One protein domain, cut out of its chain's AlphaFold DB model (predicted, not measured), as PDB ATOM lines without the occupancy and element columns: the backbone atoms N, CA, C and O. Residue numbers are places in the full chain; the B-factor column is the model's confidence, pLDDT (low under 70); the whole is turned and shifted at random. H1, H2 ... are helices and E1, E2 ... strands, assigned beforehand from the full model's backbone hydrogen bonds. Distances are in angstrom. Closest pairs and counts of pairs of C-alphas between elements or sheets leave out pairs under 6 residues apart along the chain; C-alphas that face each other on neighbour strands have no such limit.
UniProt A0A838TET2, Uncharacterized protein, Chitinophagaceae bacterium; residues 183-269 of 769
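What this domain is: This is residues 183 to 269 of the 769 residues of an uncharacterized protein of Chitinophagaceae bacterium (UniProt A0A838TET2). Four helices make a flat up-and-down bundle, with H1 between H2 and H4 and H3 slanting across one side of H1; a tiny two-stranded ribbon, E1 and E2, lies at one end. The printed part has 87 residues, with four named helices and two named strands in the order H1 E1 H2 H3 E2 H4; the sheet order is E1 - E2, antiparallel, and the class is mostly helix. It is compact, with a radius of gyration of the C-alphas of 12.6 A, and spans 38 by 29 by 16 A.

How they stand to each other: H1, residues 183 to 193, touches H4, residues 253 to 269, at a shallow tilt of 29 degrees, opposite ways; the closest C-alphas, of Phe 184 and Leu 263, are 6.1 A apart. E1, residues 197 to 199, is antiparallel to E2, residues 246 to 248, with N 198 and O 247 2.8 A apart, within hydrogen-bond range. H2, residues 200 to 215, is close to H1 but not clearly touching, the closest C-alphas, of Val 186 and Leu 210, being 7.0 A apart. H2 forms a helical hairpin with H3, residues 226 to 242, at a shallow tilt of 32 degrees, only just short of steep; the closest C-alphas, of Lys 200 and Phe 240, are 6.2 A apart. H3, the hub, also touches H1 with residues 229 to 232 alone, at a steep tilt of 42 degrees, the same way; the closest C-alphas, of Leu 187 and Ile 229, are 7.4 A apart. H3 and H4 only just touch, with 3 pairs of C-alphas within 8 A, the closest those of Glu 228 and Phe 259 at 6.8 A. H2 and H4 are apart. In H1, H2, H3 and H4 every O i to N i+4 pair is within hydrogen-bond range.

Where its parts are: H1 begins at C-alpha 183 (22.398, -6.820, -18.147) and is 15.8 A long. H2 measures 22.0 A, H3 24.5 A and H4 25.0 A from first to last C-alpha. H4 ends at C-alpha 269 (24.089, -18.013, -14.814).

The domain as a whole: The two C-alphas farthest apart, of Gly 244 and Val 269, are 38.5 A apart. The printed part has no cut and no long link; H2 to H3 is short, the others tight. Mean pLDDT of the printed part is 75.2, with 23 residues under 70, among them 214 to 218 and 267 to 269.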
ATOM      1  N   GLU A 183      21.385  -7.034 -19.191       77.56
ATOM      2  CA  GLU A 183      22.398  -6.820 -18.147       77.56
ATOM      3  C   GLU A 183      23.823  -6.917 -18.692       77.56
ATOM      4  O   GLU A 183      24.687  -6.097 -18.378       77.56
ATOM      5  N   PHE A 184      24.064  -7.900 -19.567       81.56
ATOM      6  CA  PHE A 184      25.358  -8.076 -20.215       81.56
ATOM      7  C   PHE A 184      25.679  -6.892 -21.132       81.56
ATOM      8  O   PHE A 184      26.817  -6.422 -21.158       81.56
ATOM      9  N   LYS A 185      24.680  -6.381 -21.866       79.00
ATOM     10  CA  LYS A 185      24.852  -5.221 -22.754       79.00
ATOM     11  C   LYS A 185      25.213  -3.962 -21.969       79.00
ATOM     12  O   LYS A 185      26.165  -3.281 -22.341       79.00
ATOM     13  N   VAL A 186      24.503  -3.700 -20.873       82.12
ATOM     14  CA  VAL A 186      24.700  -2.512 -20.031       82.12
ATOM     15  C   VAL A 186      26.091  -2.516 -19.393       82.12
ATOM     16  O   VAL A 186      26.843  -1.551 -19.532       82.12
ATOM     17  N   LEU A 187      26.476  -3.624 -18.752       83.56
ATOM     18  CA  LEU A 187      27.778  -3.737 -18.087       83.56
ATOM     19  C   LEU A 187      28.942  -3.682 -19.088       83.56
ATOM     20  O   LEU A 187      29.968  -3.055 -18.818       83.56
ATOM     21  N   LYS A 188      28.782  -4.286 -20.273       82.56
ATOM     22  CA  LYS A 188      29.793  -4.235 -21.337       82.56
ATOM     23  C   LYS A 188      29.944  -2.828 -21.921       82.56
ATOM     24  O   LYS A 188      31.070  -2.406 -22.170       82.56
ATOM     25  N   ALA A 189      28.847  -2.094 -22.108       79.38
ATOM     26  CA  ALA A 189      28.878  -0.729 -22.630       79.38
ATOM     27  C   ALA A 189      29.632   0.234 -21.695       79.38
ATOM     28  O   ALA A 189      30.523   0.946 -22.150       79.38
ATOM     29  N   ILE A 190      29.371   0.178 -20.384       83.38
ATOM     30  CA  ILE A 190      30.063   1.029 -19.401       83.38
ATOM     31  C   ILE A 190      31.553   0.704 -19.299       83.38
ATOM     32  O   ILE A 190      32.381   1.610 -19.214       83.38
ATOM     33  N   LEU A 191      31.919  -0.579 -19.360       81.50
ATOM     34  CA  LEU A 191      33.326  -0.981 -19.393       81.50
ATOM     35  C   LEU A 191      34.041  -0.510 -20.669       81.50
ATOM     36  O   LEU A 191      35.219  -0.171 -20.596       81.50
ATOM     37  N   ASN A 192      33.340  -0.454 -21.805       81.06
ATOM     38  CA  ASN A 192      33.886   0.048 -23.069       81.06
ATOM     39  C   ASN A 192      34.037   1.575 -23.096       81.06
ATOM     40  O   ASN A 192      34.891   2.082 -23.815       81.06
ATOM     41  N   TRP A 193      33.233   2.310 -22.324       81.94
ATOM     42  CA  TRP A 193      33.365   3.765 -22.201       81.94
ATOM     43  C   TRP A 193      34.576   4.192 -21.374       81.94
ATOM     44  O   TRP A 193      34.966   5.352 -21.419       81.94
ATOM     45  N   HIS A 194      35.219   3.269 -20.658       81.62
ATOM     46  CA  HIS A 194      36.455   3.562 -19.948       81.62
ATOM     47  C   HIS A 194      37.550   4.071 -20.904       81.62
ATOM     48  O   HIS A 194      37.980   3.361 -21.810       81.62
ATOM     49  N   ASN A 195      38.033   5.286 -20.642       70.56
ATOM     50  CA  ASN A 195      38.961   6.088 -21.442       70.56
ATOM     51  C   ASN A 195      38.411   6.598 -22.788       70.56
ATOM     52  O   ASN A 195      39.192   7.087 -23.604       70.56
ATOM     53  N   ALA A 196      37.095   6.540 -23.013       71.06
ATOM     54  CA  ALA A 196      36.439   7.098 -24.195       71.06
ATOM     55  C   ALA A 196      35.850   8.495 -23.918       71.06
ATOM     56  O   ALA A 196      35.456   8.812 -22.792       71.06
ATOM     57  N   ASN A 197      35.761   9.320 -24.965       73.81
ATOM     58  CA  ASN A 197      35.034  10.588 -24.925       73.81
ATOM     59  C   ASN A 197      33.566  10.334 -25.275       73.81
ATOM     60  O   ASN A 197      33.267   9.887 -26.380       73.81
ATOM     61  N   VAL A 198      32.662  10.627 -24.343       73.31
ATOM     62  CA  VAL A 198      31.223  10.380 -24.481       73.31
ATOM     63  C   VAL A 198      30.482  11.710 -24.417       73.31
ATOM     64  O   VAL A 198      30.740  12.543 -23.545       73.31
ATOM     65  N   SER A 199      29.576  11.936 -25.365       77.62
ATOM     66  CA  SER A 199      28.742  13.140 -25.396       77.62
ATOM     67  C   SER A 199      27.555  13.045 -24.440       77.62
ATOM     68  O   SER A 199      27.056  11.959 -24.139       77.62
ATOM     69  N   LYS A 200      27.046  14.199 -24.006       66.38
ATOM     70  CA  LYS A 200      25.879  14.297 -23.121       66.38
ATOM     71  C   LYS A 200      24.652  13.586 -23.698       66.38
ATOM     72  O   LYS A 200      23.983  12.854 -22.978       66.38
ATOM     73  N   ARG A 201      24.437  13.697 -25.014       64.56
ATOM     74  CA  ARG A 201      23.355  13.013 -25.745       64.56
ATOM     75  C   ARG A 201      23.528  11.488 -25.774       64.56
ATOM     76  O   ARG A 201      22.544  10.763 -25.687       64.56
ATOM     77  N   GLN A 202      24.762  10.982 -25.862       62.78
ATOM     78  CA  GLN A 202      25.035   9.538 -25.768       62.78
ATOM     79  C   GLN A 202      24.786   9.004 -24.352       62.78
ATOM     80  O   GLN A 202      24.237   7.912 -24.203       62.78
ATOM     81  N   VAL A 203      25.139   9.776 -23.317       71.25
ATOM     82  CA  VAL A 203      24.812   9.437 -21.923       71.25
ATOM     83  C   VAL A 203      23.295   9.432 -21.714       71.25
ATOM     84  O   VAL A 203      22.769   8.468 -21.167       71.25
ATOM     85  N   GLU A 204      22.582  10.444 -22.216       66.75
ATOM     86  CA  GLU A 204      21.114  10.527 -22.180       66.75
ATOM     87  C   GLU A 204      20.452   9.314 -22.836       66.75
ATOM     88  O   GLU A 204      19.574   8.673 -22.261       66.75
ATOM     89  N   PHE A 205      20.916   8.964 -24.038       69.00
ATOM     90  CA  PHE A 205      20.411   7.826 -24.789       69.00
ATOM     91  C   PHE A 205      20.616   6.516 -24.032       69.00
ATOM     92  O   PHE A 205      19.694   5.712 -23.925       69.00
ATOM     93  N   PHE A 206      21.806   6.315 -23.469       76.44
ATOM     94  CA  PHE A 206      22.120   5.106 -22.719       76.44
ATOM     95  C   PHE A 206      21.340   5.019 -21.402       76.44
ATOM     96  O   PHE A 206      20.894   3.934 -21.031       76.44
ATOM     97  N   ILE A 207      21.106   6.150 -20.722       73.12
ATOM     98  CA  ILE A 207      20.203   6.215 -19.564       73.12
ATOM     99  C   ILE A 207      18.802   5.778 -19.987       73.12
ATOM    100  O   ILE A 207      18.225   4.915 -19.333       73.12
ATOM    101  N   ASN A 208      18.282   6.306 -21.095       66.69
ATOM    102  CA  ASN A 208      16.960   5.951 -21.608       66.69
ATOM    103  C   ASN A 208      16.872   4.481 -22.054       66.69
ATOM    104  O   ASN A 208      15.854   3.836 -21.812       66.69
ATOM    105  N   GLU A 209      17.928   3.920 -22.648       75.06
ATOM    106  CA  GLU A 209      17.997   2.499 -23.019       75.06
ATOM    107  C   GLU A 209      18.001   1.599 -21.773       75.06
ATOM    108  O   GLU A 209      17.231   0.638 -21.692       75.06
ATOM    109  N   LEU A 210      18.803   1.948 -20.761       75.44
ATOM    110  CA  LEU A 210      18.832   1.263 -19.470       75.44
ATOM    111  C   LEU A 210      17.475   1.348 -18.759       75.44
ATOM    112  O   LEU A 210      16.958   0.324 -18.307       75.44
ATOM    113  N   GLN A 211      16.864   2.538 -18.719       68.44
ATOM    114  CA  GLN A 211      15.503   2.720 -18.208       68.44
ATOM    115  C   GLN A 211      14.501   1.882 -18.999       68.44
ATOM    116  O   GLN A 211      13.607   1.287 -18.408       68.44
ATOM    117  N   GLY A 212      14.669   1.780 -20.318       60.78
ATOM    118  CA  GLY A 212      13.852   0.944 -21.190       60.78
ATOM    119  C   GLY A 212      13.924  -0.532 -20.811       60.78
ATOM    120  O   GLY A 212      12.883  -1.161 -20.632       60.78
ATOM    121  N   TYR A 213      15.129  -1.075 -20.613       71.25
ATOM    122  CA  TYR A 213      15.311  -2.465 -20.183       71.25
ATOM    123  C   TYR A 213      14.719  -2.746 -18.797       71.25
ATOM    124  O   TYR A 213      14.148  -3.820 -18.587       71.25
ATOM    125  N   ILE A 214      14.818  -1.787 -17.871       69.06
ATOM    126  CA  ILE A 214      14.219  -1.884 -16.533       69.06
ATOM    127  C   ILE A 214      12.688  -1.828 -16.628       69.06
ATOM    128  O   ILE A 214      11.988  -2.680 -16.079       69.06
ATOM    129  N   LYS A 215      12.155  -0.874 -17.394       62.34
ATOM    130  CA  LYS A 215      10.715  -0.664 -17.589       62.34
ATOM    131  C   LYS A 215      10.050  -1.841 -18.297       62.34
ATOM    132  O   LYS A 215       8.951  -2.237 -17.923       62.34
ATOM    133  N   SER A 216      10.728  -2.449 -19.272       53.88
ATOM    134  CA  SER A 216      10.258  -3.666 -19.942       53.88
ATOM    135  C   SER A 216      10.499  -4.941 -19.120       53.88
ATOM    136  O   SER A 216      10.331  -6.036 -19.651       53.88
ATOM    137  N   LYS A 217      10.956  -4.819 -17.863       60.66
ATOM    138  CA  LYS A 217      11.326  -5.920 -16.956       60.66
ATOM    139  C   LYS A 217      12.358  -6.902 -17.524       60.66
ATOM    140  O   LYS A 217      12.470  -8.024 -17.033       60.66
ATOM    141  N   LYS A 218      13.123  -6.492 -18.542       66.62
ATOM    142  CA  LYS A 218      14.220  -7.303 -19.090       66.62
ATOM    143  C   LYS A 218      15.435  -7.279 -18.156       66.62
ATOM    144  O   LYS A 218      16.191  -8.235 -18.155       66.62
ATOM    145  N   ILE A 219      15.575  -6.215 -17.360       71.62
ATOM    146  CA  ILE A 219      16.430  -6.143 -16.171       71.62
ATOM    147  C   ILE A 219      15.503  -5.884 -14.982       71.62
ATOM    148  O   ILE A 219      14.695  -4.958 -15.022       71.62
ATOM    149  N   ASN A 220      15.585  -6.691 -13.931       72.44
ATOM    150  CA  ASN A 220      14.733  -6.549 -12.751       72.44
ATOM    151  C   ASN A 220      15.546  -6.701 -11.453       72.44
ATOM    152  O   ASN A 220      16.745  -6.969 -11.480       72.44
ATOM    153  N   LYS A 221      14.889  -6.510 -10.302       63.91
ATOM    154  CA  LYS A 221      15.535  -6.557  -8.976       63.91
ATOM    155  C   LYS A 221      15.997  -7.959  -8.557       63.91
ATOM    156  O   LYS A 221      16.763  -8.074  -7.611       63.91
ATOM    157  N   GLU A 222      15.536  -9.002  -9.241       63.41
ATOM    158  CA  GLU A 222      15.971 -10.389  -9.033       63.41
ATOM    159  C   GLU A 222      17.235 -10.705  -9.849       63.41
ATOM    160  O   GLU A 222      17.799 -11.794  -9.739       63.41
ATOM    161  N   SER A 223      17.703  -9.751 -10.664       69.69
ATOM    162  CA  SER A 223      18.959  -9.879 -11.385       69.69
ATOM    163  C   SER A 223      20.120 -10.031 -10.407       69.69
ATOM    164  O   SER A 223      20.287  -9.257  -9.467       69.69
ATOM    165  N   ILE A 224      20.984 -11.007 -10.674       73.69
ATOM    166  CA  ILE A 224      22.159 -11.323  -9.842       73.69
ATOM    167  C   ILE A 224      23.179 -10.169  -9.820       73.69
ATOM    168  O   ILE A 224      24.088 -10.155  -8.991       73.69
ATOM    169  N   VAL A 225      23.017  -9.205 -10.729       79.75
ATOM    170  CA  VAL A 225      23.809  -7.974 -10.820       79.75
ATOM    171  C   VAL A 225      22.963  -6.702 -10.670       79.75
ATOM    172  O   VAL A 225      23.334  -5.640 -11.174       79.75
ATOM    173  N   ALA A 226      21.789  -6.802 -10.034       74.81
ATOM    174  CA  ALA A 226      20.861  -5.681  -9.877       74.81
ATOM    175  C   ALA A 226      21.505  -4.485  -9.156       74.81
ATOM    176  O   ALA A 226      21.298  -3.342  -9.568       74.81
ATOM    177  N   ASP A 227      22.322  -4.742  -8.132       78.19
ATOM    178  CA  ASP A 227      23.007  -3.694  -7.372       78.19
ATOM    179  C   ASP A 227      24.067  -2.978  -8.221       78.19
ATOM    180  O   ASP A 227      24.153  -1.748  -8.210       78.19
ATOM    181  N   GLU A 228      24.839  -3.718  -9.024       85.19
ATOM    182  CA  GLU A 228      25.825  -3.129  -9.930       85.19
ATOM    183  C   GLU A 228      25.163  -2.315 -11.056       85.19
ATOM    184  O   GLU A 228      25.690  -1.273 -11.449       85.19
ATOM    185  N   ILE A 229      23.985  -2.726 -11.539       83.44
ATOM    186  CA  ILE A 229      23.215  -1.967 -12.539       83.44
ATOM    187  C   ILE A 229      22.594  -0.706 -11.932       83.44
ATOM    188  O   ILE A 229      22.618   0.354 -12.562       83.44
ATOM    189  N   LYS A 230      22.090  -0.785 -10.698       82.00
ATOM    190  CA  LYS A 230      21.599   0.383  -9.961       82.00
ATOM    191  C   LYS A 230      22.715   1.410  -9.756       82.00
ATOM    192  O   LYS A 230      22.511   2.597 -10.001       82.00
ATOM    193  N   LEU A 231      23.916   0.947  -9.408       82.56
ATOM    194  CA  LEU A 231      25.091   1.808  -9.286       82.56
ATOM    195  C   LEU A 231      25.439   2.502 -10.615       82.56
ATOM    196  O   LEU A 231      25.753   3.693 -10.620       82.56
ATOM    197  N   VAL A 232      25.357   1.785 -11.744       81.94
ATOM    198  CA  VAL A 232      25.534   2.373 -13.084       81.94
ATOM    199  C   VAL A 232      24.499   3.474 -13.340       81.94
ATOM    200  O   VAL A 232      24.874   4.569 -13.753       81.94
ATOM    201  N   GLN A 233      23.221   3.214 -13.057       82.12
ATOM    202  CA  GLN A 233      22.131   4.172 -13.264       82.12
ATOM    203  C   GLN A 233      22.338   5.465 -12.466       82.12
ATOM    204  O   GLN A 233      22.311   6.553 -13.040       82.12
ATOM    205  N   GLU A 234      22.574   5.356 -11.159       82.25
ATOM    206  CA  GLU A 234      22.746   6.518 -10.278       82.25
ATOM    207  C   GLU A 234      23.939   7.374 -10.713       82.25
ATOM    208  O   GLU A 234      23.839   8.600 -10.810       82.25
ATOM    209  N   LYS A 235      25.070   6.735 -11.040       80.50
ATOM    210  CA  LYS A 235      26.275   7.454 -11.464       80.50
ATOM    211  C   LYS A 235      26.107   8.118 -12.825       80.50
ATOM    212  O   LYS A 235      26.559   9.249 -12.980       80.50
ATOM    213  N   LEU A 236      25.436   7.475 -13.780       77.25
ATOM    214  CA  LEU A 236      25.172   8.078 -15.087       77.25
ATOM    215  C   LEU A 236      24.244   9.286 -14.993       77.25
ATOM    216  O   LEU A 236      24.507  10.280 -15.658       77.25
ATOM    217  N   ILE A 237      23.208   9.236 -14.151       75.94
ATOM    218  CA  ILE A 237      22.299  10.373 -13.939       75.94
ATOM    219  C   ILE A 237      23.060  11.553 -13.323       75.94
ATOM    220  O   ILE A 237      22.933  12.685 -13.791       75.94
ATOM    221  N   CYS A 238      23.920  11.299 -12.332       73.25
ATOM    222  CA  CYS A 238      24.780  12.338 -11.765       73.25
ATOM    223  C   CYS A 238      25.728  12.941 -12.812       73.25
ATOM    224  O   CYS A 238      25.868  14.164 -12.884       73.25
ATOM    225  N   VAL A 239      26.361  12.100 -13.637       73.12
ATOM    226  CA  VAL A 239      27.244  12.558 -14.720       73.12
ATOM    227  C   VAL A 239      26.453  13.370 -15.742       73.12
ATOM    228  O   VAL A 239      26.876  14.468 -16.072       73.12
ATOM    229  N   PHE A 240      25.277  12.917 -16.173       71.00
ATOM    230  CA  PHE A 240      24.428  13.630 -17.128       71.00
ATOM    231  C   PHE A 240      24.034  15.032 -16.638       71.00
ATOM    232  O   PHE A 240      24.116  16.007 -17.388       71.00
ATOM    233  N   ASN A 241      23.673  15.152 -15.359       67.12
ATOM    234  CA  ASN A 241      23.249  16.423 -14.774       67.12
ATOM    235  C   ASN A 241      24.407  17.415 -14.577       67.12
ATOM    236  O   ASN A 241      24.184  18.621 -14.628       67.12
ATOM    237  N   SER A 242      25.634  16.924 -14.377       68.75
ATOM    238  CA  SER A 242      26.810  17.759 -14.078       68.75
ATOM    239  C   SER A 242      27.777  17.947 -15.253       68.75
ATOM    240  O   SER A 242      28.604  18.857 -15.215       68.75
ATOM    241  N   MET A 243      27.685  17.131 -16.308       71.88
ATOM    242  CA  MET A 243      28.577  17.220 -17.465       71.88
ATOM    243  C   MET A 243      28.190  18.348 -18.432       71.88
ATOM    244  O   MET A 243      27.006  18.644 -18.645       71.88
ATOM    245  N   GLY A 244      29.215  18.921 -19.074       67.25
ATOM    246  CA  GLY A 244      29.080  19.737 -20.285       67.25
ATOM    247  C   GLY A 244      28.741  18.879 -21.512       67.25
ATOM    248  O   GLY A 244      28.253  17.760 -21.384       67.25
ATOM    249  N   GLU A 245      29.009  19.361 -22.725       67.75
ATOM    250  CA  GLU A 245      28.622  18.629 -23.945       67.75
ATOM    251  C   GLU A 245      29.333  17.279 -24.126       67.75
ATOM    252  O   GLU A 245      28.754  16.352 -24.698       67.75
ATOM    253  N   ARG A 246      30.568  17.136 -23.626       77.19
ATOM    254  CA  ARG A 246      31.367  15.902 -23.684       77.19
ATOM    255  C   ARG A 246      32.130  15.678 -22.376       77.19
ATOM    256  O   ARG A 246      32.524  16.633 -21.713       77.19
ATOM    257  N   ILE A 247      32.367  14.414 -22.031       76.81
ATOM    258  CA  ILE A 247      33.198  14.000 -20.893       76.81
ATOM    259  C   ILE A 247      34.096  12.826 -21.289       76.81
ATOM    260  O   ILE A 247      33.669  11.927 -22.016       76.81
ATOM    261  N   LYS A 248      35.337  12.814 -20.797       83.81
ATOM    262  CA  LYS A 248      36.194  11.628 -20.855       83.81
ATOM    263  C   LYS A 248      35.860  10.737 -19.663       83.81
ATOM    264  O   LYS A 248      36.044  11.147 -18.519       83.81
ATOM    265  N   VAL A 249      35.337   9.544 -19.917       79.62
ATOM    266  CA  VAL A 249      34.899   8.640 -18.846       79.62
ATOM    267  C   VAL A 249      36.100   7.856 -18.323       79.62
ATOM    268  O   VAL A 249      36.658   7.024 -19.030       79.62
ATOM    269  N   GLU A 250      36.487   8.072 -17.067       81.56
ATOM    270  CA  GLU A 250      37.511   7.275 -16.382       81.56
ATOM    271  C   GLU A 250      36.881   6.548 -15.189       81.56
ATOM    272  O   GLU A 250      36.231   7.146 -14.336       81.56
ATOM    273  N   LEU A 251      37.043   5.224 -15.149       82.56
ATOM    274  CA  LEU A 251      36.503   4.376 -14.083       82.56
ATOM    275  C   LEU A 251      37.635   4.073 -13.111       82.56
ATOM    276  O   LEU A 251      38.721   3.698 -13.562       82.56
ATOM    277  N   SER A 252      37.377   4.175 -11.805       82.44
ATOM    278  CA  SER A 252      38.377   3.787 -10.808       82.44
ATOM    279  C   SER A 252      38.727   2.295 -10.954       82.44
ATOM    280  O   SER A 252      37.881   1.502 -11.397       82.44
ATOM    281  N   PRO A 253      39.950   1.877 -10.585       80.44
ATOM    282  CA  PRO A 253      40.351   0.471 -10.626       80.44
ATOM    283  C   PRO A 253      39.380  -0.454  -9.875       80.44
ATOM    284  O   PRO A 253      39.075  -1.554 -10.344       80.44
ATOM    285  N   GLU A 254      38.839   0.010  -8.748       78.31
ATOM    286  CA  GLU A 254      37.883  -0.711  -7.906       78.31
ATOM    287  C   GLU A 254      36.527  -0.860  -8.608       78.31
ATOM    288  O   GLU A 254      36.020  -1.975  -8.734       78.31
ATOM    289  N   THR A 255      35.964   0.233  -9.139       78.31
ATOM    290  CA  THR A 255      34.684   0.215  -9.869       78.31
ATOM    291  C   THR A 255      34.770  -0.628 -11.140       78.31
ATOM    292  O   THR A 255      33.873  -1.420 -11.437       78.31
ATOM    293  N   LYS A 256      35.887  -0.532 -11.866       83.69
ATOM    294  CA  LYS A 256      36.154  -1.352 -13.052       83.69
ATOM    295  C   LYS A 256      36.180  -2.842 -12.706       83.69
ATOM    296  O   LYS A 256      35.585  -3.644 -13.425       83.69
ATOM    297  N   LYS A 257      36.811  -3.218 -11.588       83.88
ATOM    298  CA  LYS A 257      36.859  -4.607 -11.104       83.88
ATOM    299  C   LYS A 257      35.478  -5.119 -10.674       83.88
ATOM    300  O   LYS A 257      35.145  -6.265 -10.973       83.88
ATOM    301  N   ILE A 258      34.661  -4.275 -10.037       82.25
ATOM    302  CA  ILE A 258      33.270  -4.593  -9.667       82.25
ATOM    303  C   ILE A 258      32.448  -4.929 -10.917       82.25
ATOM    304  O   ILE A 258      31.877  -6.017 -10.999       82.25
ATOM    305  N   PHE A 259      32.463  -4.065 -11.936       86.81
ATOM    306  CA  PHE A 259      31.698  -4.297 -13.166       86.81
ATOM    307  C   PHE A 259      32.224  -5.476 -13.994       86.81
ATOM    308  O   PHE A 259      31.433  -6.216 -14.576       86.81
ATOM    309  N   GLN A 260      33.538  -5.725 -14.001       86.31
ATOM    310  CA  GLN A 260      34.110  -6.922 -14.632       86.31
ATOM    311  C   GLN A 260      33.661  -8.221 -13.946       86.31
ATOM    312  O   GLN A 260      33.379  -9.207 -14.628       86.31
ATOM    313  N   ASN A 261      33.576  -8.238 -12.614       83.19
ATOM    314  CA  ASN A 261      33.092  -9.399 -11.867       83.19
ATOM    315  C   ASN A 261      31.583  -9.604 -12.052       83.19
ATOM    316  O   ASN A 261      31.146 -10.738 -12.238       83.19
ATOM    317  N   ALA A 262      30.801  -8.524 -12.071       82.06
ATOM    318  CA  ALA A 262      29.375  -8.568 -12.381       82.06
ATOM    319  C   ALA A 262      29.123  -9.151 -13.782       82.06
ATOM    320  O   ALA A 262      28.322 -10.069 -13.942       82.06
ATOM    321  N   LEU A 263      29.892  -8.716 -14.787       83.62
ATOM    322  CA  LEU A 263      29.775  -9.233 -16.152       83.62
ATOM    323  C   LEU A 263      30.025 -10.753 -16.222       83.62
ATOM    324  O   LEU A 263      29.318 -11.450 -16.949       83.62
ATOM    325  N   LYS A 264      30.975 -11.273 -15.429       82.06
ATOM    326  CA  LYS A 264      31.252 -12.719 -15.325       82.06
ATOM    327  C   LYS A 264      30.096 -13.499 -14.684       82.06
ATOM    328  O   LYS A 264      29.707 -14.540 -15.210       82.06
ATOM    329  N   LYS A 265      29.492 -12.971 -13.611       78.56
ATOM    330  CA  LYS A 265      28.317 -13.587 -12.961       78.56
ATOM    331  C   LYS A 265      27.159 -13.761 -13.948       78.56
ATOM    332  O   LYS A 265      26.570 -14.835 -14.020       78.56
ATOM    333  N   VAL A 266      26.869 -12.733 -14.753       75.62
ATOM    334  CA  VAL A 266      25.793 -12.783 -15.763       75.62
ATOM    335  C   VAL A 266      26.083 -13.829 -16.838       75.62
ATOM    336  O   VAL A 266      25.169 -14.515 -17.293       75.62
ATOM    337  N   THR A 267      27.348 -14.000 -17.233       69.81
ATOM    338  CA  THR A 267      27.716 -15.041 -18.201       69.81
ATOM    339  C   THR A 267      27.598 -16.459 -17.637       69.81
ATOM    340  O   THR A 267      27.179 -17.353 -18.374       69.81
ATOM    341  N   ASP A 268      27.886 -16.675 -16.350       63.94
ATOM    342  CA  ASP A 268      27.864 -18.010 -15.730       63.94
ATOM    343  C   ASP A 268      26.443 -18.540 -15.455       63.94
ATOM    344  O   ASP A 268      26.191 -19.737 -15.590       63.94
ATOM    345  N   VAL A 269      25.485 -17.657 -15.155       54.03
ATOM    346  CA  VAL A 269      24.089 -18.013 -14.814       54.03
ATOM    347  C   VAL A 269      23.307 -18.562 -16.012       54.03
ATOM    348  O   VAL A 269      22.395 -19.366 -15.855       54.03
TER     349      VAL A 269